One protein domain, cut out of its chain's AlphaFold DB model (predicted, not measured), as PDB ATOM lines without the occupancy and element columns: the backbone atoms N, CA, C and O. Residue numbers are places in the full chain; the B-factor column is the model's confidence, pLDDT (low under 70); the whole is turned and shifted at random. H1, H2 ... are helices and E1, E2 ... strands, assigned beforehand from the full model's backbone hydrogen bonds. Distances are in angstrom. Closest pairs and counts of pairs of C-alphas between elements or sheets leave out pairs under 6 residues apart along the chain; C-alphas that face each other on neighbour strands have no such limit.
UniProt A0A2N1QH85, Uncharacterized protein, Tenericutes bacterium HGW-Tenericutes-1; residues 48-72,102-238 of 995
ATOM      1  N   ASP A  48       0.832 -31.896  -1.588       80.31
ATOM      2  CA  ASP A  48       1.334 -31.699  -2.956       80.31
ATOM      3  C   ASP A  48       2.711 -32.362  -3.199       80.31
ATOM      4  O   ASP A  48       3.320 -32.940  -2.297       80.31
ATOM      5  N   ILE A  49       3.215 -32.309  -4.441       84.75
ATOM      6  CA  ILE A  49       4.514 -32.909  -4.795       84.75
ATOM      7  C   ILE A  49       5.692 -32.291  -4.022       84.75
ATOM      8  O   ILE A  49       6.705 -32.956  -3.819       84.75
ATOM      9  N   SER A  50       5.576 -31.046  -3.546       84.25
ATOM     10  CA  SER A  50       6.606 -30.432  -2.703       84.25
ATOM     11  C   SER A  50       6.638 -31.084  -1.323       84.25
ATOM     12  O   SER A  50       7.727 -31.339  -0.811       84.25
ATOM     13  N   ASP A  51       5.474 -31.390  -0.741       84.62
ATOM     14  CA  ASP A  51       5.385 -32.123   0.528       84.62
ATOM     15  C   ASP A  51       6.012 -33.525   0.401       84.62
ATOM     16  O   ASP A  51       6.767 -33.960   1.272       84.62
ATOM     17  N   PHE A  52       5.754 -34.212  -0.716       87.81
ATOM     18  CA  PHE A  52       6.384 -35.496  -1.042       87.81
ATOM     19  C   PHE A  52       7.909 -35.368  -1.183       87.81
ATOM     20  O   PHE A  52       8.659 -36.155  -0.606       87.81
ATOM     21  N   TYR A  53       8.382 -34.360  -1.925       87.88
ATOM     22  CA  TYR A  53       9.810 -34.113  -2.143       87.88
ATOM     23  C   TYR A  53      10.561 -33.907  -0.824       87.88
ATOM     24  O   TYR A  53      11.617 -34.506  -0.610       87.88
ATOM     25  N   ASP A  54      10.011 -33.086   0.072       88.06
ATOM     26  CA  ASP A  54      10.626 -32.784   1.364       88.06
ATOM     27  C   ASP A  54      10.775 -34.047   2.231       88.06
ATOM     28  O   ASP A  54      11.823 -34.251   2.849       88.06
ATOM     29  N   GLN A  55       9.774 -34.933   2.226       87.94
ATOM     30  CA  GLN A  55       9.842 -36.219   2.931       87.94
ATOM     31  C   GLN A  55      10.861 -37.176   2.296       87.94
ATOM     32  O   GLN A  55      11.682 -37.767   3.000       87.94
ATOM     33  N   LEU A  56      10.898 -37.263   0.960       89.56
ATOM     34  CA  LEU A  56      11.861 -38.099   0.238       89.56
ATOM     35  C   LEU A  56      13.310 -37.702   0.561       89.56
ATOM     36  O   LEU A  56      14.176 -38.563   0.725       89.56
ATOM     37  N   VAL A  57      13.578 -36.397   0.699       89.81
ATOM     38  CA  VAL A  57      14.891 -35.876   1.111       89.81
ATOM     39  C   VAL A  57      15.266 -36.356   2.512       89.81
ATOM     40  O   VAL A  57      16.399 -36.799   2.705       89.81
ATOM     41  N   ILE A  58      14.341 -36.304   3.474       90.44
ATOM     42  CA  ILE A  58      14.585 -36.762   4.852       90.44
ATOM     43  C   ILE A  58      14.957 -38.249   4.858       90.44
ATOM     44  O   ILE A  58      15.955 -38.638   5.476       90.44
ATOM     45  N   TYR A  59      14.199 -39.076   4.138       91.44
ATOM     46  CA  TYR A  59      14.429 -40.523   4.091       91.44
ATOM     47  C   TYR A  59      15.749 -40.864   3.397       91.44
ATOM     48  O   TYR A  59      16.532 -41.664   3.913       91.44
ATOM     49  N   GLN A  60      16.063 -40.189   2.289       90.12
ATOM     50  CA  GLN A  60      17.346 -40.329   1.602       90.12
ATOM     51  C   GLN A  60      18.535 -39.940   2.499       90.12
ATOM     52  O   GLN A  60      19.542 -40.649   2.535       90.12
ATOM     53  N   GLU A  61      18.445 -38.831   3.239       89.81
ATOM     54  CA  GLU A  61      19.504 -38.408   4.165       89.81
ATOM     55  C   GLU A  61      19.704 -39.417   5.306       89.81
ATOM     56  O   GLU A  61      20.847 -39.684   5.707       89.81
ATOM     57  N   ARG A  62      18.614 -40.018   5.807       90.00
ATOM     58  CA  ARG A  62      18.673 -41.073   6.824       90.00
ATOM     59  C   ARG A  62      19.339 -42.338   6.279       90.00
ATOM     60  O   ARG A  62      20.300 -42.797   6.894       90.00
ATOM     61  N   MET A  63      18.926 -42.821   5.103       89.06
ATOM     62  CA  MET A  63      19.569 -43.944   4.398       89.06
ATOM     63  C   MET A  63      21.062 -43.701   4.184       89.06
ATOM     64  O   MET A  63      21.886 -44.534   4.553       89.06
ATOM     65  N   ASN A  64      21.438 -42.525   3.678       87.31
ATOM     66  CA  ASN A  64      22.842 -42.176   3.477       87.31
ATOM     67  C   ASN A  64      23.629 -42.164   4.796       87.31
ATOM     68  O   ASN A  64      24.782 -42.582   4.836       87.31
ATOM     69  N   THR A  65      23.027 -41.707   5.897       86.88
ATOM     70  CA  THR A  65      23.672 -41.741   7.220       86.88
ATOM     71  C   THR A  65      23.949 -43.176   7.664       86.88
ATOM     72  O   THR A  65      25.037 -43.457   8.164       86.88
ATOM     73  N   ILE A  66      22.995 -44.082   7.447       85.06
ATOM     74  CA  ILE A  66      23.132 -45.506   7.758       85.06
ATOM     75  C   ILE A  66      24.250 -46.122   6.902       85.06
ATOM     76  O   ILE A  66      25.223 -46.641   7.447       85.06
ATOM     77  N   ILE A  67      24.184 -45.952   5.579       80.94
ATOM     78  CA  ILE A  67      25.173 -46.471   4.622       80.94
ATOM     79  C   ILE A  67      26.580 -45.936   4.920       80.94
ATOM     80  O   ILE A  67      27.541 -46.695   4.962       80.94
ATOM     81  N   THR A  68      26.729 -44.633   5.176       76.75
ATOM     82  CA  THR A  68      28.043 -44.008   5.428       76.75
ATOM     83  C   THR A  68      28.584 -44.244   6.836       76.75
ATOM     84  O   THR A  68      29.784 -44.069   7.062       76.75
ATOM     85  N   SER A  69      27.742 -44.664   7.789       70.44
ATOM     86  CA  SER A  69      28.207 -45.138   9.099       70.44
ATOM     87  C   SER A  69      29.019 -46.436   8.990       70.44
ATOM     88  O   SER A  69      29.856 -46.713   9.852       70.44
ATOM     89  N   ARG A  70      28.858 -47.176   7.882       66.75
ATOM     90  CA  ARG A  70      29.737 -48.268   7.469       66.75
ATOM     91  C   ARG A  70      31.080 -47.691   7.010       66.75
ATOM     92  O   ARG A  70      31.250 -47.269   5.869       66.75
ATOM     93  N   SER A  71      32.083 -47.685   7.885       45.50
ATOM     94  CA  SER A  71      33.470 -47.484   7.460       45.50
ATOM     95  C   SER A  71      33.985 -48.757   6.777       45.50
ATOM     96  O   SER A  71      34.687 -49.544   7.405       45.50
ATOM     97  N   PHE A  72      33.628 -48.978   5.513       46.34
ATOM     98  CA  PHE A  72      34.279 -49.995   4.687       46.34
ATOM     99  C   PHE A  72      35.416 -49.336   3.899       46.34
ATOM    100  O   PHE A  72      35.178 -48.531   2.998       46.34
ATOM    101  N   SER A 102      42.020 -59.037  11.413       74.25
ATOM    102  CA  SER A 102      40.702 -59.342  10.862       74.25
ATOM    103  C   SER A 102      39.579 -58.756  11.716       74.25
ATOM    104  O   SER A 102      39.590 -58.859  12.943       74.25
ATOM    105  N   SER A 103      38.602 -58.137  11.054       67.56
ATOM    106  CA  SER A 103      37.344 -57.679  11.642       67.56
ATOM    107  C   SER A 103      36.200 -58.361  10.900       67.56
ATOM    108  O   SER A 103      35.700 -57.831   9.911       67.56
ATOM    109  N   PHE A 104      35.850 -59.568  11.334       65.94
ATOM    110  CA  PHE A 104      34.763 -60.343  10.741       65.94
ATOM    111  C   PHE A 104      33.468 -60.113  11.530       65.94
ATOM    112  O   PHE A 104      33.382 -60.501  12.698       65.94
ATOM    113  N   ASP A 105      32.475 -59.478  10.902       74.81
ATOM    114  CA  ASP A 105      31.131 -59.295  11.461       74.81
ATOM    115  C   ASP A 105      30.062 -59.504  10.378       74.81
ATOM    116  O   ASP A 105      29.569 -58.566   9.755       74.81
ATOM    117  N   MET A 106      29.747 -60.774  10.130       74.94
ATOM    118  CA  MET A 106      28.885 -61.198   9.025       74.94
ATOM    119  C   MET A 106      27.446 -60.688   9.131       74.94
ATOM    120  O   MET A 106      26.860 -60.324   8.118       74.94
ATOM    121  N   VAL A 107      26.883 -60.619  10.344       81.19
ATOM    122  CA  VAL A 107      25.514 -60.115  10.558       81.19
ATOM    123  C   VAL A 107      25.449 -58.633  10.202       81.19
ATOM    124  O   VAL A 107      24.558 -58.199   9.473       81.19
ATOM    125  N   TYR A 108      26.427 -57.854  10.672       78.69
ATOM    126  CA  TYR A 108      26.503 -56.428  10.371       78.69
ATOM    127  C   TYR A 108      26.731 -56.167   8.874       78.69
ATOM    128  O   TYR A 108      26.154 -55.231   8.324       78.69
ATOM    129  N   ASP A 109      27.545 -56.985   8.204       75.19
ATOM    130  CA  ASP A 109      27.834 -56.832   6.776       75.19
ATOM    131  C   ASP A 109      26.635 -57.136   5.873       75.19
ATOM    132  O   ASP A 109      26.356 -56.358   4.954       75.19
ATOM    133  N   ASP A 110      25.907 -58.212   6.168       77.81
ATOM    134  CA  ASP A 110      24.726 -58.634   5.415       77.81
ATOM    135  C   ASP A 110      23.566 -57.639   5.553       77.81
ATOM    136  O   ASP A 110      22.845 -57.371   4.591       77.81
ATOM    137  N   TYR A 111      23.403 -57.048   6.738       82.75
ATOM    138  CA  TYR A 111      22.286 -56.159   7.057       82.75
ATOM    139  C   TYR A 111      22.230 -54.885   6.188       82.75
ATOM    140  O   TYR A 111      21.144 -54.377   5.908       82.75
ATOM    141  N   PHE A 112      23.376 -54.366   5.727       78.12
ATOM    142  CA  PHE A 112      23.441 -53.138   4.912       78.12
ATOM    143  C   PHE A 112      23.609 -53.378   3.409       78.12
ATOM    144  O   PHE A 112      23.641 -52.408   2.650       78.12
ATOM    145  N   GLU A 113      23.774 -54.623   2.959       74.81
ATOM    146  CA  GLU A 113      24.176 -54.931   1.580       74.81
ATOM    147  C   GLU A 113      23.195 -54.360   0.541       74.81
ATOM    148  O   GLU A 113      23.614 -53.695  -0.409       74.81
ATOM    149  N   GLN A 114      21.893 -54.532   0.775       68.50
ATOM    150  CA  GLN A 114      20.832 -54.154  -0.167       68.50
ATOM    151  C   GLN A 114      20.360 -52.695  -0.038       68.50
ATOM    152  O   GLN A 114      19.752 -52.152  -0.957       68.50
ATOM    153  N   LEU A 115      20.706 -52.012   1.058       78.31
ATOM    154  CA  LEU A 115      20.358 -50.603   1.284       78.31
ATOM    155  C   LEU A 115      20.956 -49.655   0.227       78.31
ATOM    156  O   LEU A 115      20.398 -48.591  -0.042       78.31
ATOM    157  N   ASN A 116      22.093 -50.026  -0.372       78.44
ATOM    158  CA  ASN A 116      22.737 -49.239  -1.427       78.44
ATOM    159  C   ASN A 116      21.876 -49.158  -2.695       78.44
ATOM    160  O   ASN A 116      21.728 -48.072  -3.252       78.44
ATOM    161  N   THR A 117      21.288 -50.276  -3.122       76.50
ATOM    162  CA  THR A 117      20.441 -50.348  -4.321       76.50
ATOM    163  C   THR A 117      19.200 -49.472  -4.159       76.50
ATOM    164  O   THR A 117      18.926 -48.615  -5.001       76.50
ATOM    165  N   THR A 118      18.507 -49.586  -3.021       81.25
ATOM    166  CA  THR A 118      17.343 -48.747  -2.702       81.25
ATOM    167  C   THR A 118      17.728 -47.263  -2.613       81.25
ATOM    168  O   THR A 118      17.003 -46.396  -3.105       81.25
ATOM    169  N   TYR A 119      18.902 -46.934  -2.056       85.50
ATOM    170  CA  TYR A 119      19.410 -45.558  -2.044       85.50
ATOM    171  C   TYR A 119      19.622 -44.998  -3.459       85.50
ATOM    172  O   TYR A 119      19.290 -43.834  -3.707       85.50
ATOM    173  N   GLU A 120      20.152 -45.790  -4.395       83.69
ATOM    174  CA  GLU A 120      20.308 -45.388  -5.798       83.69
ATOM    175  C   GLU A 120      18.953 -45.167  -6.485       83.69
ATOM    176  O   GLU A 120      18.773 -44.154  -7.174       83.69
ATOM    177  N   PHE A 121      17.976 -46.046  -6.236       84.06
ATOM    178  CA  PHE A 121      16.609 -45.905  -6.748       84.06
ATOM    179  C   PHE A 121      15.942 -44.621  -6.236       84.06
ATOM    180  O   PHE A 121      15.531 -43.767  -7.026       84.06
ATOM    181  N   VAL A 122      15.945 -44.402  -4.919       87.81
ATOM    182  CA  VAL A 122      15.389 -43.193  -4.287       87.81
ATOM    183  C   VAL A 122      16.105 -41.925  -4.759       87.81
ATOM    184  O   VAL A 122      15.467 -40.902  -5.015       87.81
ATOM    185  N   SER A 123      17.428 -41.981  -4.934       87.12
ATOM    186  CA  SER A 123      18.209 -40.865  -5.480       87.12
ATOM    187  C   SER A 123      17.815 -40.529  -6.919       87.12
ATOM    188  O   SER A 123      17.781 -39.350  -7.282       87.12
ATOM    189  N   SER A 124      17.489 -41.542  -7.720       83.25
ATOM    190  CA  SER A 124      17.035 -41.375  -9.102       83.25
ATOM    191  C   SER A 124      15.648 -40.737  -9.160       83.25
ATOM    192  O   SER A 124      15.463 -39.763  -9.892       83.25
ATOM    193  N   ILE A 125      14.704 -41.200  -8.327       85.69
ATOM    194  CA  ILE A 125      13.381 -40.573  -8.202       85.69
ATOM    195  C   ILE A 125      13.524 -39.116  -7.783       85.69
ATOM    196  O   ILE A 125      12.972 -38.239  -8.442       85.69
ATOM    197  N   LYS A 126      14.311 -38.836  -6.737       87.25
ATOM    198  CA  LYS A 126      14.558 -37.472  -6.260       87.25
ATOM    199  C   LYS A 126      15.055 -36.559  -7.382       87.25
ATOM    200  O   LYS A 126      14.547 -35.451  -7.523       87.25
ATOM    201  N   ALA A 127      16.031 -37.012  -8.171       83.81
ATOM    202  CA  ALA A 127      16.568 -36.239  -9.287       83.81
ATOM    203  C   ALA A 127      15.522 -35.983 -10.388       83.81
ATOM    204  O   ALA A 127      15.535 -34.921 -11.003       83.81
ATOM    205  N   MET A 128      14.604 -36.929 -10.617       78.25
ATOM    206  CA  MET A 128      13.518 -36.791 -11.590       78.25
ATOM    207  C   MET A 128      12.490 -35.735 -11.167       78.25
ATOM    208  O   MET A 128      12.054 -34.925 -11.983       78.25
ATOM    209  N   ILE A 129      12.115 -35.720  -9.889       82.00
ATOM    210  CA  ILE A 129      11.111 -34.782  -9.369       82.00
ATOM    211  C   ILE A 129      11.702 -33.398  -9.038       82.00
ATOM    212  O   ILE A 129      10.965 -32.417  -8.929       82.00
ATOM    213  N   GLU A 130      13.030 -33.277  -8.911       80.81
ATOM    214  CA  GLU A 130      13.708 -32.021  -8.576       80.81
ATOM    215  C   GLU A 130      13.404 -30.921  -9.613       80.81
ATOM    216  O   GLU A 130      13.748 -31.015 -10.790       80.81
ATOM    217  N   GLY A 131      12.760 -29.839  -9.162       68.69
ATOM    218  CA  GLY A 131      12.437 -28.679 -10.000       68.69
ATOM    219  C   GLY A 131      11.156 -28.798 -10.839       68.69
ATOM    220  O   GLY A 131      10.883 -27.882 -11.620       68.69
ATOM    221  N   HIS A 132      10.362 -29.859 -10.665       70.12
ATOM    222  CA  HIS A 132       9.093 -30.074 -11.365       70.12
ATOM    223  C   HIS A 132       7.889 -29.882 -10.423       70.12
ATOM    224  O   HIS A 132       7.691 -30.647  -9.490       70.12
ATOM    225  N   GLU A 133       7.052 -28.868 -10.682       63.06
ATOM    226  CA  GLU A 133       5.870 -28.544  -9.849       63.06
ATOM    227  C   GLU A 133       4.551 -29.150 -10.378       63.06
ATOM    228  O   GLU A 133       3.525 -29.071  -9.710       63.06
ATOM    229  N   ASN A 134       4.560 -29.751 -11.575       69.19
ATOM    230  CA  ASN A 134       3.351 -30.235 -12.264       69.19
ATOM    231  C   ASN A 134       3.136 -31.755 -12.162       69.19
ATOM    232  O   ASN A 134       2.316 -32.295 -12.898       69.19
ATOM    233  N   ILE A 135       3.899 -32.454 -11.322       77.69
ATOM    234  CA  ILE A 135       3.745 -33.901 -11.148       77.69
ATOM    235  C   ILE A 135       2.514 -34.136 -10.264       77.69
ATOM    236  O   ILE A 135       2.494 -33.636  -9.134       77.69
ATOM    237  N   PRO A 136       1.478 -34.838 -10.754       75.75
ATOM    238  CA  PRO A 136       0.308 -35.112  -9.943       75.75
ATOM    239  C   PRO A 136       0.649 -36.161  -8.876       75.75
ATOM    240  O   PRO A 136       1.345 -37.140  -9.140       75.75
ATOM    241  N   LEU A 137       0.163 -35.948  -7.653       74.94
ATOM    242  CA  LEU A 137       0.107 -37.016  -6.656       74.94
ATOM    243  C   LEU A 137      -1.144 -37.858  -6.901       74.94
ATOM    244  O   LEU A 137      -2.166 -37.329  -7.335       74.94
ATOM    245  N   TYR A 138      -1.079 -39.137  -6.540       72.19
ATOM    246  CA  TYR A 138      -2.162 -40.125  -6.620       72.19
ATOM    247  C   TYR A 138      -2.621 -40.499  -8.039       72.19
ATOM    248  O   TYR A 138      -3.398 -41.446  -8.176       72.19
ATOM    249  N   GLU A 139      -2.109 -39.823  -9.067       71.75
ATOM    250  CA  GLU A 139      -2.350 -40.087 -10.489       71.75
ATOM    251  C   GLU A 139      -1.062 -40.579 -11.169       71.75
ATOM    252  O   GLU A 139       0.036 -40.451 -10.618       71.75
ATOM    253  N   GLU A 140      -1.205 -41.143 -12.367       76.12
ATOM    254  CA  GLU A 140      -0.078 -41.580 -13.186       76.12
ATOM    255  C   GLU A 140       0.725 -40.386 -13.720       76.12
ATOM    256  O   GLU A 140       0.192 -39.378 -14.191       76.12
ATOM    257  N   PHE A 141       2.043 -40.520 -13.658       77.25
ATOM    258  CA  PHE A 141       3.011 -39.565 -14.155       77.25
ATOM    259  C   PHE A 141       3.958 -40.243 -15.141       77.25
ATOM    260  O   PHE A 141       4.659 -41.196 -14.799       77.25
ATOM    261  N   HIS A 142       4.037 -39.676 -16.344       79.12
ATOM    262  CA  HIS A 142       4.966 -40.100 -17.385       79.12
ATOM    263  C   HIS A 142       6.113 -39.086 -17.501       79.12
ATOM    264  O   HIS A 142       5.869 -37.916 -17.834       79.12
ATOM    265  N   PRO A 143       7.372 -39.483 -17.251       72.19
ATOM    266  CA  PRO A 143       8.512 -38.598 -17.425       72.19
ATOM    267  C   PRO A 143       8.699 -38.247 -18.902       72.19
ATOM    268  O   PRO A 143       8.741 -39.126 -19.761       72.19
ATOM    269  N   GLN A 144       8.902 -36.962 -19.207       66.81
ATOM    270  CA  GLN A 144       9.094 -36.505 -20.593       66.81
ATOM    271  C   GLN A 144      10.315 -37.135 -21.274       66.81
ATOM    272  O   GLN A 144      10.284 -37.395 -22.475       66.81
ATOM    273  N   ASP A 145      11.378 -37.388 -20.510       63.00
ATOM    274  CA  ASP A 145      12.622 -37.961 -21.024       63.00
ATOM    275  C   ASP A 145      12.560 -39.495 -21.174       63.00
ATOM    276  O   ASP A 145      13.466 -40.081 -21.767       63.00
ATOM    277  N   ASN A 146      11.521 -40.154 -20.639       61.16
ATOM    278  CA  ASN A 146      11.375 -41.609 -20.693       61.16
ATOM    279  C   ASN A 146       9.891 -42.049 -20.638       61.16
ATOM    280  O   ASN A 146       9.426 -42.506 -19.591       61.16
ATOM    281  N   PRO A 147       9.135 -41.900 -21.742       59.34
ATOM    282  CA  PRO A 147       7.676 -42.069 -21.760       59.34
ATOM    283  C   PRO A 147       7.206 -43.519 -21.570       59.34
ATOM    284  O   PRO A 147       6.031 -43.743 -21.312       59.34
ATOM    285  N   THR A 148       8.107 -44.501 -21.680       56.56
ATOM    286  CA  THR A 148       7.823 -45.922 -21.410       56.56
ATOM    287  C   THR A 148       7.793 -46.256 -19.920       56.56
ATOM    288  O   THR A 148       7.554 -47.406 -19.560       56.56
ATOM    289  N   ASN A 149       8.096 -45.281 -19.061       68.88
ATOM    290  CA  ASN A 149       8.009 -45.435 -17.622       68.88
ATOM    291  C   ASN A 149       6.779 -44.691 -17.099       68.88
ATOM    292  O   ASN A 149       6.533 -43.542 -17.475       68.88
ATOM    293  N   THR A 150       6.067 -45.318 -16.173       77.12
ATOM    294  CA  THR A 150       4.920 -44.728 -15.483       77.12
ATOM    295  C   THR A 150       5.186 -44.765 -13.990       77.12
ATOM    296  O   THR A 150       5.657 -45.771 -13.465       77.12
ATOM    297  N   PHE A 151       4.904 -43.663 -13.306       80.00
ATOM    298  CA  PHE A 151       5.044 -43.560 -11.859       80.00
ATOM    299  C   PHE A 151       3.737 -43.101 -11.238       80.00
ATOM    300  O   PHE A 151       3.065 -42.234 -11.785       80.00
ATOM    301  N   ARG A 152       3.430 -43.597 -10.047       81.69
ATOM    302  CA  ARG A 152       2.376 -43.066  -9.190       81.69
ATOM    303  C   ARG A 152       2.969 -42.759  -7.823       81.69
ATOM    304  O   ARG A 152       3.559 -43.622  -7.178       81.69
ATOM    305  N   PHE A 153       2.817 -41.510  -7.390       84.00
ATOM    306  CA  PHE A 153       3.362 -41.020  -6.121       84.00
ATOM    307  C   PHE A 153       2.249 -40.815  -5.105       84.00
ATOM    308  O   PHE A 153       1.295 -40.080  -5.365       84.00
ATOM    309  N   ILE A 154       2.380 -41.423  -3.932       81.44
ATOM    310  CA  ILE A 154       1.373 -41.362  -2.872       81.44
ATOM    311  C   ILE A 154       2.067 -40.931  -1.579       81.44
ATOM    312  O   ILE A 154       3.139 -41.431  -1.238       81.44
ATOM    313  N   LEU A 155       1.454 -39.997  -0.851       79.12
ATOM    314  CA  LEU A 155       1.886 -39.607   0.489       79.12
ATOM    315  C   LEU A 155       0.777 -39.958   1.482       79.12
ATOM    316  O   LEU A 155      -0.315 -39.398   1.424       79.12
ATOM    317  N   SER A 156       1.046 -40.901   2.378       74.38
ATOM    318  CA  SER A 156       0.077 -41.323   3.391       74.38
ATOM    319  C   SER A 156      -0.076 -40.283   4.509       74.38
ATOM    320  O   SER A 156       0.832 -39.494   4.779       74.38
ATOM    321  N   GLU A 157      -1.209 -40.318   5.216       67.31
ATOM    322  CA  GLU A 157      -1.441 -39.475   6.403       67.31
ATOM    323  C   GLU A 157      -0.443 -39.762   7.543       67.31
ATOM    324  O   GLU A 157      -0.175 -38.886   8.366       67.31
ATOM    325  N   GLU A 158       0.136 -40.966   7.571       69.81
ATOM    326  CA  GLU A 158       1.147 -41.400   8.546       69.81
ATOM    327  C   GLU A 158       2.572 -40.954   8.168       69.81
ATOM    328  O   GLU A 158       3.510 -41.143   8.938       69.81
ATOM    329  N   GLY A 159       2.743 -40.310   7.010       73.81
ATOM    330  CA  GLY A 159       4.023 -39.785   6.534       73.81
ATOM    331  C   GLY A 159       4.810 -40.744   5.640       73.81
ATOM    332  O   GLY A 159       5.805 -40.320   5.055       73.81
ATOM    333  N   TYR A 160       4.375 -41.992   5.452       84.56
ATOM    334  CA  TYR A 160       4.982 -42.885   4.460       84.56
ATOM    335  C   TYR A 160       4.798 -42.351   3.042       84.56
ATOM    336  O   TYR A 160       3.708 -41.905   2.671       84.56
ATOM    337  N   ILE A 161       5.859 -42.462   2.255       86.56
ATOM    338  CA  ILE A 161       5.849 -42.326   0.806       86.56
ATOM    339  C   ILE A 161       5.624 -43.707   0.202       86.56
ATOM    340  O   ILE A 161       6.307 -44.660   0.582       86.56
ATOM    341  N   LEU A 162       4.712 -43.782  -0.764       86.19
ATOM    342  CA  LEU A 162       4.558 -44.938  -1.635       86.19
ATOM    343  C   LEU A 162       4.872 -44.520  -3.074       86.19
ATOM    344  O   LEU A 162       4.462 -43.442  -3.525       86.19
ATOM    345  N   ILE A 163       5.626 -45.357  -3.773       86.06
ATOM    346  CA  ILE A 163       5.981 -45.184  -5.178       86.06
ATOM    347  C   ILE A 163       5.642 -46.483  -5.881       86.06
ATOM    348  O   ILE A 163       6.283 -47.495  -5.612       86.06
ATOM    349  N   ASP A 164       4.679 -46.428  -6.787       82.00
ATOM    350  CA  ASP A 164       4.461 -47.487  -7.765       82.00
ATOM    351  C   ASP A 164       5.110 -47.056  -9.081       82.00
ATOM    352  O   ASP A 164       4.854 -45.956  -9.583       82.00
ATOM    353  N   ALA A 165       6.023 -47.871  -9.592       79.12
ATOM    354  CA  ALA A 165       6.810 -47.588 -10.778       79.12
ATOM    355  C   ALA A 165       6.723 -48.757 -11.760       79.12
ATOM    356  O   ALA A 165       7.201 -49.857 -11.486       79.12
ATOM    357  N   LEU A 166       6.197 -48.481 -12.949       72.94
ATOM    358  CA  LEU A 166       6.294 -49.352 -14.110       72.94
ATOM    359  C   LEU A 166       7.455 -48.870 -14.979       72.94
ATOM    360  O   LEU A 166       7.418 -47.764 -15.518       72.94
ATOM    361  N   MET A 167       8.504 -49.679 -15.111       65.25
ATOM    362  CA  MET A 167       9.679 -49.358 -15.926       65.25
ATOM    363  C   MET A 167       9.818 -50.401 -17.039       65.25
ATOM    364  O   MET A 167      10.439 -51.450 -16.852       65.25
ATOM    365  N   GLY A 168       9.208 -50.139 -18.200       62.25
ATOM    366  CA  GLY A 168       9.052 -51.148 -19.250       62.25
ATOM    367  C   GLY A 168       8.025 -52.210 -18.847       62.25
ATOM    368  O   GLY A 168       6.854 -51.887 -18.697       62.25
ATOM    369  N   SER A 169       8.454 -53.464 -18.672       55.03
ATOM    370  CA  SER A 169       7.605 -54.589 -18.227       55.03
ATOM    371  C   SER A 169       7.724 -54.912 -16.732       55.03
ATOM    372  O   SER A 169       7.076 -55.839 -16.257       55.03
ATOM    373  N   ASN A 170       8.592 -54.207 -16.001       60.56
ATOM    374  CA  ASN A 170       8.895 -54.514 -14.604       60.56
ATOM    375  C   ASN A 170       8.141 -53.561 -13.678       60.56
ATOM    376  O   ASN A 170       8.307 -52.342 -13.792       60.56
ATOM    377  N   HIS A 171       7.380 -54.117 -12.735       74.25
ATOM    378  CA  HIS A 171       6.721 -53.348 -11.684       74.25
ATOM    379  C   HIS A 171       7.612 -53.290 -10.445       74.25
ATOM    380  O   HIS A 171       8.192 -54.294 -10.026       74.25
ATOM    381  N   SER A 172       7.751 -52.101  -9.870       82.31
ATOM    382  CA  SER A 172       8.479 -51.866  -8.625       82.31
ATOM    383  C   SER A 172       7.635 -51.007  -7.701       82.31
ATOM    384  O   SER A 172       7.281 -49.885  -8.050       82.31
ATOM    385  N   TYR A 173       7.355 -51.526  -6.513       86.50
ATOM    386  CA  TYR A 173       6.641 -50.819  -5.466       86.50
ATOM    387  C   TYR A 173       7.580 -50.523  -4.302       86.50
ATOM    388  O   TYR A 173       8.243 -51.425  -3.793       86.50
ATOM    389  N   LEU A 174       7.612 -49.276  -3.843       89.12
ATOM    390  CA  LEU A 174       8.386 -48.854  -2.679       89.12
ATOM    391  C   LEU A 174       7.467 -48.190  -1.659       89.12
ATOM    392  O   LEU A 174       6.832 -47.190  -1.971       89.12
ATOM    393  N   LYS A 175       7.484 -48.677  -0.418       91.75
ATOM    394  CA  LYS A 175       6.945 -48.008   0.770       91.75
ATOM    395  C   LYS A 175       8.105 -47.583   1.656       91.75
ATOM    396  O   LYS A 175       8.899 -48.425   2.062       91.75
ATOM    397  N   ILE A 176       8.212 -46.300   1.983       92.06
ATOM    398  CA  ILE A 176       9.304 -45.773   2.808       92.06
ATOM    399  C   ILE A 176       8.820 -44.702   3.781       92.06
ATOM    400  O   ILE A 176       8.031 -43.830   3.425       92.06
ATOM    401  N   GLY A 177       9.304 -44.754   5.019       91.94
ATOM    402  CA  GLY A 177       8.954 -43.780   6.043       91.94
ATOM    403  C   GLY A 177       9.806 -43.891   7.298       91.94
ATOM    404  O   GLY A 177      10.870 -44.516   7.307       91.94
ATOM    405  N   LEU A 178       9.321 -43.257   8.362       89.50
ATOM    406  CA  LEU A 178       9.897 -43.350   9.697       89.50
ATOM    407  C   LEU A 178       8.856 -43.927  10.654       89.50
ATOM    408  O   LEU A 178       7.760 -43.382  10.756       89.50
ATOM    409  N   ASP A 179       9.232 -44.969  11.385       85.50
ATOM    410  CA  ASP A 179       8.488 -45.473  12.540       85.50
ATOM    411  C   ASP A 179       9.324 -45.207  13.796       85.50
ATOM    412  O   ASP A 179      10.491 -45.583  13.854       85.50
ATOM    413  N   ASP A 180       8.781 -44.475  14.772       86.00
ATOM    414  CA  ASP A 180       9.508 -44.047  15.982       86.00
ATOM    415  C   ASP A 180      10.913 -43.426  15.710       86.00
ATOM    416  O   ASP A 180      11.887 -43.697  16.416       86.00
ATOM    417  N   ASP A 181      11.023 -42.547  14.700       85.69
ATOM    418  CA  ASP A 181      12.272 -41.915  14.207       85.69
ATOM    419  C   ASP A 181      13.305 -42.889  13.581       85.69
ATOM    420  O   ASP A 181      14.440 -42.491  13.288       85.69
ATOM    421  N   LEU A 182      12.932 -44.150  13.349       89.75
ATOM    422  CA  LEU A 182      13.748 -45.176  12.700       89.75
ATOM    423  C   LEU A 182      13.282 -45.410  11.265       89.75
ATOM    424  O   LEU A 182      12.086 -45.434  10.985       89.75
ATOM    425  N   LEU A 183      14.230 -45.576  10.339       90.88
ATOM    426  CA  LEU A 183      13.901 -45.840   8.941       90.88
ATOM    427  C   LEU A 183      13.213 -47.200   8.784       90.88
ATOM    428  O   LEU A 183      13.764 -48.232   9.170       90.88
ATOM    429  N   VAL A 184      12.048 -47.185   8.144       91.81
ATOM    430  CA  VAL A 184      11.318 -48.380   7.722       91.81
ATOM    431  C   VAL A 184      11.109 -48.301   6.222       91.81
ATOM    432  O   VAL A 184      10.626 -47.280   5.719       91.81
ATOM    433  N   TYR A 185      11.461 -49.364   5.502       91.19
ATOM    434  CA  TYR A 185      11.081 -49.475   4.101       91.19
ATOM    435  C   TYR A 185      10.799 -50.907   3.665       91.19
ATOM    436  O   TYR A 185      11.327 -51.879   4.209       91.19
ATOM    437  N   HIS A 186       9.950 -50.988   2.651       92.06
ATOM    438  CA  HIS A 186       9.506 -52.204   2.005       92.06
ATOM    439  C   HIS A 186       9.562 -51.982   0.496       92.06
ATOM    440  O   HIS A 186       9.062 -50.974  -0.000       92.06
ATOM    441  N   GLU A 187      10.171 -52.908  -0.225       90.81
ATOM    442  CA  GLU A 187      10.355 -52.855  -1.670       90.81
ATOM    443  C   GLU A 187       9.870 -54.172  -2.274       90.81
ATOM    444  O   GLU A 187      10.202 -55.246  -1.777       90.81
ATOM    445  N   LEU A 188       9.052 -54.096  -3.318       88.94
ATOM    446  CA  LEU A 188       8.565 -55.251  -4.055       88.94
ATOM    447  C   LEU A 188       8.836 -55.042  -5.540       88.94
ATOM    448  O   LEU A 188       8.252 -54.153  -6.153       88.94
ATOM    449  N   HIS A 189       9.659 -55.897  -6.131       86.56
ATOM    450  CA  HIS A 189       9.733 -56.029  -7.582       86.56
ATOM    451  C   HIS A 189       8.914 -57.233  -7.992       86.56
ATOM    452  O   HIS A 189       9.145 -58.325  -7.472       86.56
ATOM    453  N   TYR A 190       7.990 -57.054  -8.924       78.81
ATOM    454  CA  TYR A 190       7.149 -58.149  -9.370       78.81
ATOM    455  C   TYR A 190       6.874 -58.091 -10.865       78.81
ATOM    456  O   TYR A 190       6.926 -57.040 -11.508       78.81
ATOM    457  N   TYR A 191       6.576 -59.261 -11.408       68.94
ATOM    458  CA  TYR A 191       5.941 -59.404 -12.704       68.94
ATOM    459  C   TYR A 191       4.979 -60.579 -12.646       68.94
ATOM    460  O   TYR A 191       5.141 -61.530 -11.879       68.94
ATOM    461  N   TYR A 192       3.955 -60.511 -13.479       61.34
ATOM    462  CA  TYR A 192       3.054 -61.630 -13.662       61.34
ATOM    463  C   TYR A 192       3.690 -62.604 -14.652       61.34
ATOM    464  O   TYR A 192       4.027 -62.209 -15.772       61.34
ATOM    465  N   ALA A 193       3.893 -63.862 -14.248       51.88
ATOM    466  CA  ALA A 193       4.418 -64.877 -15.154       51.88
ATOM    467  C   ALA A 193       3.509 -64.989 -16.392       51.88
ATOM    468  O   ALA A 193       2.298 -65.194 -16.280       51.88
ATOM    469  N   SER A 194       4.088 -64.841 -17.587       48.69
ATOM    470  CA  SER A 194       3.353 -64.841 -18.852       48.69
ATOM    471  C   SER A 194       2.820 -66.240 -19.171       48.69
ATOM    472  O   SER A 194       3.489 -67.022 -19.846       48.69
ATOM    473  N   SER A 195       1.636 -66.590 -18.669       40.59
ATOM    474  CA  SER A 195       0.903 -67.764 -19.170       40.59
ATOM    475  C   SER A 195      -0.587 -67.832 -18.836       40.59
ATOM    476  O   SER A 195      -1.247 -68.710 -19.387       40.59
ATOM    477  N   SER A 196      -1.155 -66.929 -18.032       42.97
ATOM    478  CA  SER A 196      -2.606 -66.950 -17.835       42.97
ATOM    479  C   SER A 196      -3.335 -66.087 -18.866       42.97
ATOM    480  O   SER A 196      -3.060 -64.896 -19.011       42.97
ATOM    481  N   LEU A 197      -4.293 -66.698 -19.565       46.91
ATOM    482  CA  LEU A 197      -5.235 -66.019 -20.461       46.91
ATOM    483  C   LEU A 197      -6.512 -65.553 -19.721       46.91
ATOM    484  O   LEU A 197      -7.336 -64.859 -20.320       46.91
ATOM    485  N   SER A 198      -6.668 -65.907 -18.436       46.84
ATOM    486  CA  SER A 198      -7.777 -65.515 -17.549       46.84
ATOM    487  C   SER A 198      -7.290 -64.618 -16.410       46.84
ATOM    488  O   SER A 198      -6.251 -64.870 -15.807       46.84
ATOM    489  N   ILE A 199      -8.074 -63.608 -16.032       45.94
ATOM    490  CA  ILE A 199      -7.774 -62.773 -14.852       45.94
ATOM    491  C   ILE A 199      -8.071 -63.539 -13.546       45.94
ATOM    492  O   ILE A 199      -7.677 -63.109 -12.464       45.94
ATOM    493  N   LYS A 200      -8.751 -64.691 -13.630       45.59
ATOM    494  CA  LYS A 200      -9.075 -65.565 -12.486       45.59
ATOM    495  C   LYS A 200      -8.028 -66.615 -12.199       45.59
ATOM    496  O   LYS A 200      -7.915 -67.074 -11.064       45.59
ATOM    497  N   GLU A 201      -7.366 -67.098 -13.241       43.56
ATOM    498  CA  GLU A 201      -6.221 -67.976 -13.069       43.56
ATOM    499  C   GLU A 201      -5.181 -67.120 -12.364       43.56
ATOM    500  O   GLU A 201      -4.717 -66.143 -12.950       43.56
ATOM    501  N   ASN A 202      -4.915 -67.438 -11.087       42.53
ATOM    502  CA  ASN A 202      -3.902 -66.780 -10.272       42.53
ATOM    503  C   ASN A 202      -2.673 -66.598 -11.157       42.53
ATOM    504  O   ASN A 202      -1.966 -67.568 -11.441       42.53
ATOM    505  N   LEU A 203      -2.462 -65.375 -11.651       48.91
ATOM    506  CA  LEU A 203      -1.224 -65.030 -12.312       48.91
ATOM    507  C   LEU A 203      -0.184 -65.305 -11.240       48.91
ATOM    508  O   LEU A 203      -0.186 -64.626 -10.214       48.91
ATOM    509  N   ASN A 204       0.607 -66.364 -11.420       56.00
ATOM    510  CA  ASN A 204       1.648 -66.701 -10.468       56.00
ATOM    511  C   ASN A 204       2.566 -65.484 -10.419       56.00
ATOM    512  O   ASN A 204       3.285 -65.182 -11.377       56.00
ATOM    513  N   LEU A 205       2.418 -64.731  -9.334       69.81
ATOM    514  CA  LEU A 205       3.165 -63.522  -9.092       69.81
ATOM    515  C   LEU A 205       4.573 -63.981  -8.766       69.81
ATOM    516  O   LEU A 205       4.799 -64.609  -7.731       69.81
ATOM    517  N   GLU A 206       5.505 -63.695  -9.662       81.44
ATOM    518  CA  GLU A 206       6.914 -63.848  -9.354       81.44
ATOM    519  C   GLU A 206       7.385 -62.532  -8.765       81.44
ATOM    520  O   GLU A 206       7.128 -61.454  -9.312       81.44
ATOM    521  N   PHE A 207       8.013 -62.611  -7.595       86.94
ATOM    522  CA  PHE A 207       8.332 -61.419  -6.836       86.94
ATOM    523  C   PHE A 207       9.635 -61.527  -6.059       86.94
ATOM    524  O   PHE A 207      10.051 -62.585  -5.587       86.94
ATOM    525  N   ASN A 208      10.256 -60.365  -5.895       90.69
ATOM    526  CA  ASN A 208      11.347 -60.110  -4.976       90.69
ATOM    527  C   ASN A 208      10.858 -59.073  -3.975       90.69
ATOM    528  O   ASN A 208      10.612 -57.928  -4.349       90.69
ATOM    529  N   TYR A 209      10.704 -59.476  -2.722       92.44
ATOM    530  CA  TYR A 209      10.266 -58.617  -1.637       92.44
ATOM    531  C   TYR A 209      11.408 -58.379  -0.660       92.44
ATOM    532  O   TYR A 209      12.063 -59.313  -0.203       92.44
ATOM    533  N   PHE A 210      11.635 -57.123  -0.308       92.38
ATOM    534  CA  PHE A 210      12.664 -56.721   0.625       92.38
ATOM    535  C   PHE A 210      12.083 -55.807   1.697       92.38
ATOM    536  O   PHE A 210      11.484 -54.779   1.402       92.38
ATOM    537  N   LYS A 211      12.275 -56.185   2.959       92.94
ATOM    538  CA  LYS A 211      11.862 -55.433   4.145       92.94
ATOM    539  C   LYS A 211      13.093 -55.039   4.943       92.94
ATOM    540  O   LYS A 211      13.943 -55.882   5.226       92.94
ATOM    541  N   PHE A 212      13.138 -53.794   5.390       92.75
ATOM    542  CA  PHE A 212      14.190 -53.293   6.263       92.75
ATOM    543  C   PHE A 212      13.618 -52.424   7.376       92.75
ATOM    544  O   PHE A 212      12.822 -51.513   7.144       92.75
ATOM    545  N   MET A 213      14.103 -52.685   8.585       91.50
ATOM    546  CA  MET A 213      13.761 -51.964   9.802       91.50
ATOM    547  C   MET A 213      15.058 -51.525  10.475       91.50
ATOM    548  O   MET A 213      15.840 -52.377  10.913       91.50
ATOM    549  N   GLU A 214      15.306 -50.217  10.559       90.50
ATOM    550  CA  GLU A 214      16.560 -49.662  11.078       90.50
ATOM    551  C   GLU A 214      16.872 -50.142  12.505       90.50
ATOM    552  O   GLU A 214      16.051 -50.029  13.412       90.50
ATOM    553  N   ASN A 215      18.102 -50.618  12.711       87.19
ATOM    554  CA  ASN A 215      18.608 -51.221  13.947       87.19
ATOM    555  C   ASN A 215      17.861 -52.482  14.410       87.19
ATOM    556  O   ASN A 215      18.096 -52.903  15.537       87.19
ATOM    557  N   SER A 216      17.022 -53.085  13.561       89.69
ATOM    558  CA  SER A 216      16.231 -54.277  13.875       89.69
ATOM    559  C   SER A 216      16.578 -55.444  12.951       89.69
ATOM    560  O   SER A 216      17.374 -56.307  13.323       89.69
ATOM    561  N   GLU A 217      16.018 -55.469  11.740       90.75
ATOM    562  CA  GLU A 217      16.101 -56.614  10.825       90.75
ATOM    563  C   GLU A 217      16.067 -56.206   9.346       90.75
ATOM    564  O   GLU A 217      15.595 -55.124   8.991       90.75
ATOM    565  N   ALA A 218      16.580 -57.094   8.500       90.94
ATOM    566  CA  ALA A 218      16.515 -57.046   7.049       90.94
ATOM    567  C   ALA A 218      16.059 -58.424   6.546       90.94
ATOM    568  O   ALA A 218      16.638 -59.449   6.915       90.94
ATOM    569  N   VAL A 219      15.006 -58.455   5.730       92.12
ATOM    570  CA  VAL A 219      14.381 -59.690   5.244       92.12
ATOM    571  C   VAL A 219      14.211 -59.606   3.740       92.12
ATOM    572  O   VAL A 219      13.510 -58.725   3.252       92.12
ATOM    573  N   TYR A 220      14.834 -60.525   3.015       91.56
ATOM    574  CA  TYR A 220      14.727 -60.646   1.569       91.56
ATOM    575  C   TYR A 220      14.033 -61.955   1.214       91.56
ATOM    576  O   TYR A 220      14.447 -63.023   1.657       91.56
ATOM    577  N   VAL A 221      12.987 -61.860   0.408       92.12
ATOM    578  CA  VAL A 221      12.200 -62.976  -0.100       92.12
ATOM    579  C   VAL A 221      12.248 -62.930  -1.614       92.12
ATOM    580  O   VAL A 221      11.970 -61.899  -2.220       92.12
ATOM    581  N   ASN A 222      12.551 -64.061  -2.225       91.81
ATOM    582  CA  ASN A 222      12.409 -64.278  -3.650       91.81
ATOM    583  C   ASN A 222      11.479 -65.472  -3.875       91.81
ATOM    584  O   ASN A 222      11.603 -66.505  -3.212       91.81
ATOM    585  N   TYR A 223      10.555 -65.317  -4.814       89.69
ATOM    586  CA  TYR A 223       9.663 -66.372  -5.257       89.69
ATOM    587  C   TYR A 223       9.552 -66.375  -6.785       89.69
ATOM    588  O   TYR A 223       9.271 -65.345  -7.400       89.69
ATOM    589  N   SER A 224       9.731 -67.556  -7.371       85.38
ATOM    590  CA  SER A 224       9.456 -67.898  -8.768       85.38
ATOM    591  C   SER A 224       8.754 -69.259  -8.829       85.38
ATOM    592  O   SER A 224       8.731 -69.988  -7.832       85.38
ATOM    593  N   MET A 225       8.201 -69.640  -9.985       74.69
ATOM    594  CA  MET A 225       7.582 -70.965 -10.135       74.69
ATOM    595  C   MET A 225       8.561 -72.123  -9.869       74.69
ATOM    596  O   MET A 225       8.157 -73.159  -9.341       74.69
ATOM    597  N   ASP A 226       9.835 -71.953 -10.226       79.19
ATOM    598  CA  ASP A 226      10.833 -73.024 -10.155       79.19
ATOM    599  C   ASP A 226      11.555 -73.078  -8.807       79.19
ATOM    600  O   ASP A 226      11.976 -74.151  -8.363       79.19
ATOM    601  N   ASN A 227      11.731 -71.929  -8.155       86.56
ATOM    602  CA  ASN A 227      12.459 -71.821  -6.901       86.56
ATOM    603  C   ASN A 227      12.019 -70.625  -6.051       86.56
ATOM    604  O   ASN A 227      11.432 -69.654  -6.519       86.56
ATOM    605  N   SER A 228      12.339 -70.710  -4.770       90.75
ATOM    606  CA  SER A 228      12.111 -69.667  -3.777       90.75
ATOM    607  C   SER A 228      13.313 -69.580  -2.847       90.75
ATOM    608  O   SER A 228      14.035 -70.566  -2.648       90.75
ATOM    609  N   SER A 229      13.531 -68.403  -2.268       92.50
ATOM    610  CA  SER A 229      14.498 -68.220  -1.193       92.50
ATOM    611  C   SER A 229      14.084 -67.126  -0.216       92.50
ATOM    612  O   SER A 229      13.396 -66.169  -0.561       92.50
ATOM    613  N   LEU A 230      14.526 -67.271   1.026       92.94
ATOM    614  CA  LEU A 230      14.384 -66.311   2.109       92.94
ATOM    615  C   LEU A 230      15.761 -66.109   2.738       92.94
ATOM    616  O   LEU A 230      16.381 -67.070   3.189       92.94
ATOM    617  N   ARG A 231      16.220 -64.861   2.808       91.94
ATOM    618  CA  ARG A 231      17.412 -64.436   3.549       91.94
ATOM    619  C   ARG A 231      16.982 -63.493   4.665       91.94
ATOM    620  O   ARG A 231      16.334 -62.481   4.409       91.94
ATOM    621  N   TYR A 232      17.343 -63.828   5.893       92.38
ATOM    622  CA  TYR A 232      17.011 -63.088   7.102       92.38
ATOM    623  C   TYR A 232      18.277 -62.670   7.831       92.38
ATOM    624  O   TYR A 232      19.156 -63.498   8.065       92.38
ATOM    625  N   THR A 233      18.328 -61.405   8.236       90.56
ATOM    626  CA  THR A 233      19.405 -60.852   9.056       90.56
ATOM    627  C   THR A 233      18.805 -59.973  10.145       90.56
ATOM    628  O   THR A 233      18.078 -59.028   9.847       90.56
ATOM    629  N   SER A 234      19.144 -60.228  11.406       89.06
ATOM    630  CA  SER A 234      18.692 -59.437  12.552       89.06
ATOM    631  C   SER A 234      19.874 -58.930  13.361       89.06
ATOM    632  O   SER A 234      20.643 -59.715  13.913       89.06
ATOM    633  N   ILE A 235      19.995 -57.608  13.479       85.00
ATOM    634  CA  ILE A 235      20.992 -56.984  14.358       85.00
ATOM    635  C   ILE A 235      20.561 -57.097  15.823       85.00
ATOM    636  O   ILE A 235      21.411 -57.253  16.699       85.00
ATOM    637  N   GLU A 236      19.258 -57.028  16.114       82.88
ATOM    638  CA  GLU A 236      18.755 -57.163  17.489       82.88
ATOM    639  C   GLU A 236      18.988 -58.560  18.062       82.88
ATOM    640  O   GLU A 236      19.311 -58.695  19.247       82.88
ATOM    641  N   GLN A 237      18.812 -59.584  17.226       81.31
ATOM    642  CA  GLN A 237      18.980 -60.984  17.614       81.31
ATOM    643  C   GLN A 237      20.416 -61.484  17.376       81.31
ATOM    644  O   GLN A 237      20.795 -62.493  17.962       81.31
ATOM    645  N   ASP A 238      21.238 -60.742  16.618       80.44
ATOM    646  CA  ASP A 238      22.585 -61.137  16.161       80.44
ATOM    647  C   ASP A 238      22.555 -62.474  15.388       80.44
ATOM    648  O   ASP A 238      23.366 -63.375  15.612       80.44
TER     649      ASP A 238
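This is residues 48 to 72 and 102 to 238 of the 995 residues of an uncharacterized protein of Tenericutes bacterium HGW-Tenericutes-1 (UniProt A0A2N1QH85). One twisted wall of seven antiparallel strands, E1 to E7, has three helices over one of its faces and no named helix over the other. H1 and H3 run side by side in opposite directions across strands in the E1 to E5 part of the wall, while the short H2 covers the far edge at E7. The printed part has 162 residues, with three named helices followed by seven named strands; the class is mixed, helices and strands, and the sheet's order is E1, E2, E3, E4, E5, E6, E7, the same as along the chain. The whole is compact, with a radius of gyration of the C-alphas of 17.3 A and spans of 51 by 43 by 29 A.

H1, the longest helix, takes residues 49 to 69; it begins with C-alpha 49 at (4.514, -32.909, -4.795) and measures 30.1 A from first to last C-alpha. After the cut come H2, residues 106 to 111, and H3, residues 115 to 129, 21.2 A long with C-alpha 115 at (20.358, -50.603, 1.284). The strands follow: E1 is residues 149 to 155, E2 residues 161 to 167, E3 residues 170 to 179 with 28.6 A, and E4 residues 182 to 192 with 32.9 A. E5 is residues 205 to 213 with 24.6 A, E6 residues 217 to 223, and E7 residues 227 to 234 with 23.9 A, ending with C-alpha 234 at (18.692, -59.437, 12.552).

The seven strands form a meander, each strand the antiparallel neighbour of the one before, and each pair of neighbours is a hairpin. E1 and E7 are the edge strands. E1 and E2 run at 172 degrees, with N 152 and O 164 2.8 A apart, and E2 and E3 at 167 degrees, with N 163 and O 174 2.8 A apart. E3 and E4 stand at 165 degrees, with N 175 and O 186 at 2.8 A; E4 and E5 at 174 degrees, with N 187 and O 210 at 2.8 A. E5 and E6 stand at 177 degrees, with N 209 and O 221 at 2.8 A, and E6 and E7 at 179 degrees, with N 220 and O 231 at 2.8 A; the N and O pairs named here are within hydrogen-bond range. Residues 140 to 141 pair antiparallel with residues 151 to 152 of E1. H1, H2 and H3 are on the same face of the sheet, which gives two layers, helices on one face of a sheet. H1 has a height over the sheet of 9.3 A and runs across the strands, at 79 degrees to E3 on the local plane; its closest C-alphas to E3 are those of Tyr 59 and Gly 177, 6.7 A. H3 has a height of 10.3 A and runs across the strands, at 83 degrees to E4 on the local plane. H1 and H3 touch at a shallow tilt of 28 degrees, opposite ways, closest at the C-alphas of Met 63 and Tyr 119, 6.6 A. H2 lies over E7 at a height of 8.0 A; its closest C-alphas to E7 are those of Tyr 111 and Thr 233, 5.9 A. H2 is apart from H1 and from H3. In H1, H2 and H3 every O i to N i+4 pair is within hydrogen-bond range.

The C-alphas farthest apart are those of Ser 102 and Ser 198, 56.5 A. Residues 73 to 101 are not printed, and C-alphas 72 and 102 are 12.9 A apart across the cut. The links H3 to E1, 19 residues, and E4 to E5, 12 residues, are long. The mean pLDDT of the printed part is 78.4; 36 residues are under 70, among them residues 144 to 149 and 191 to 205.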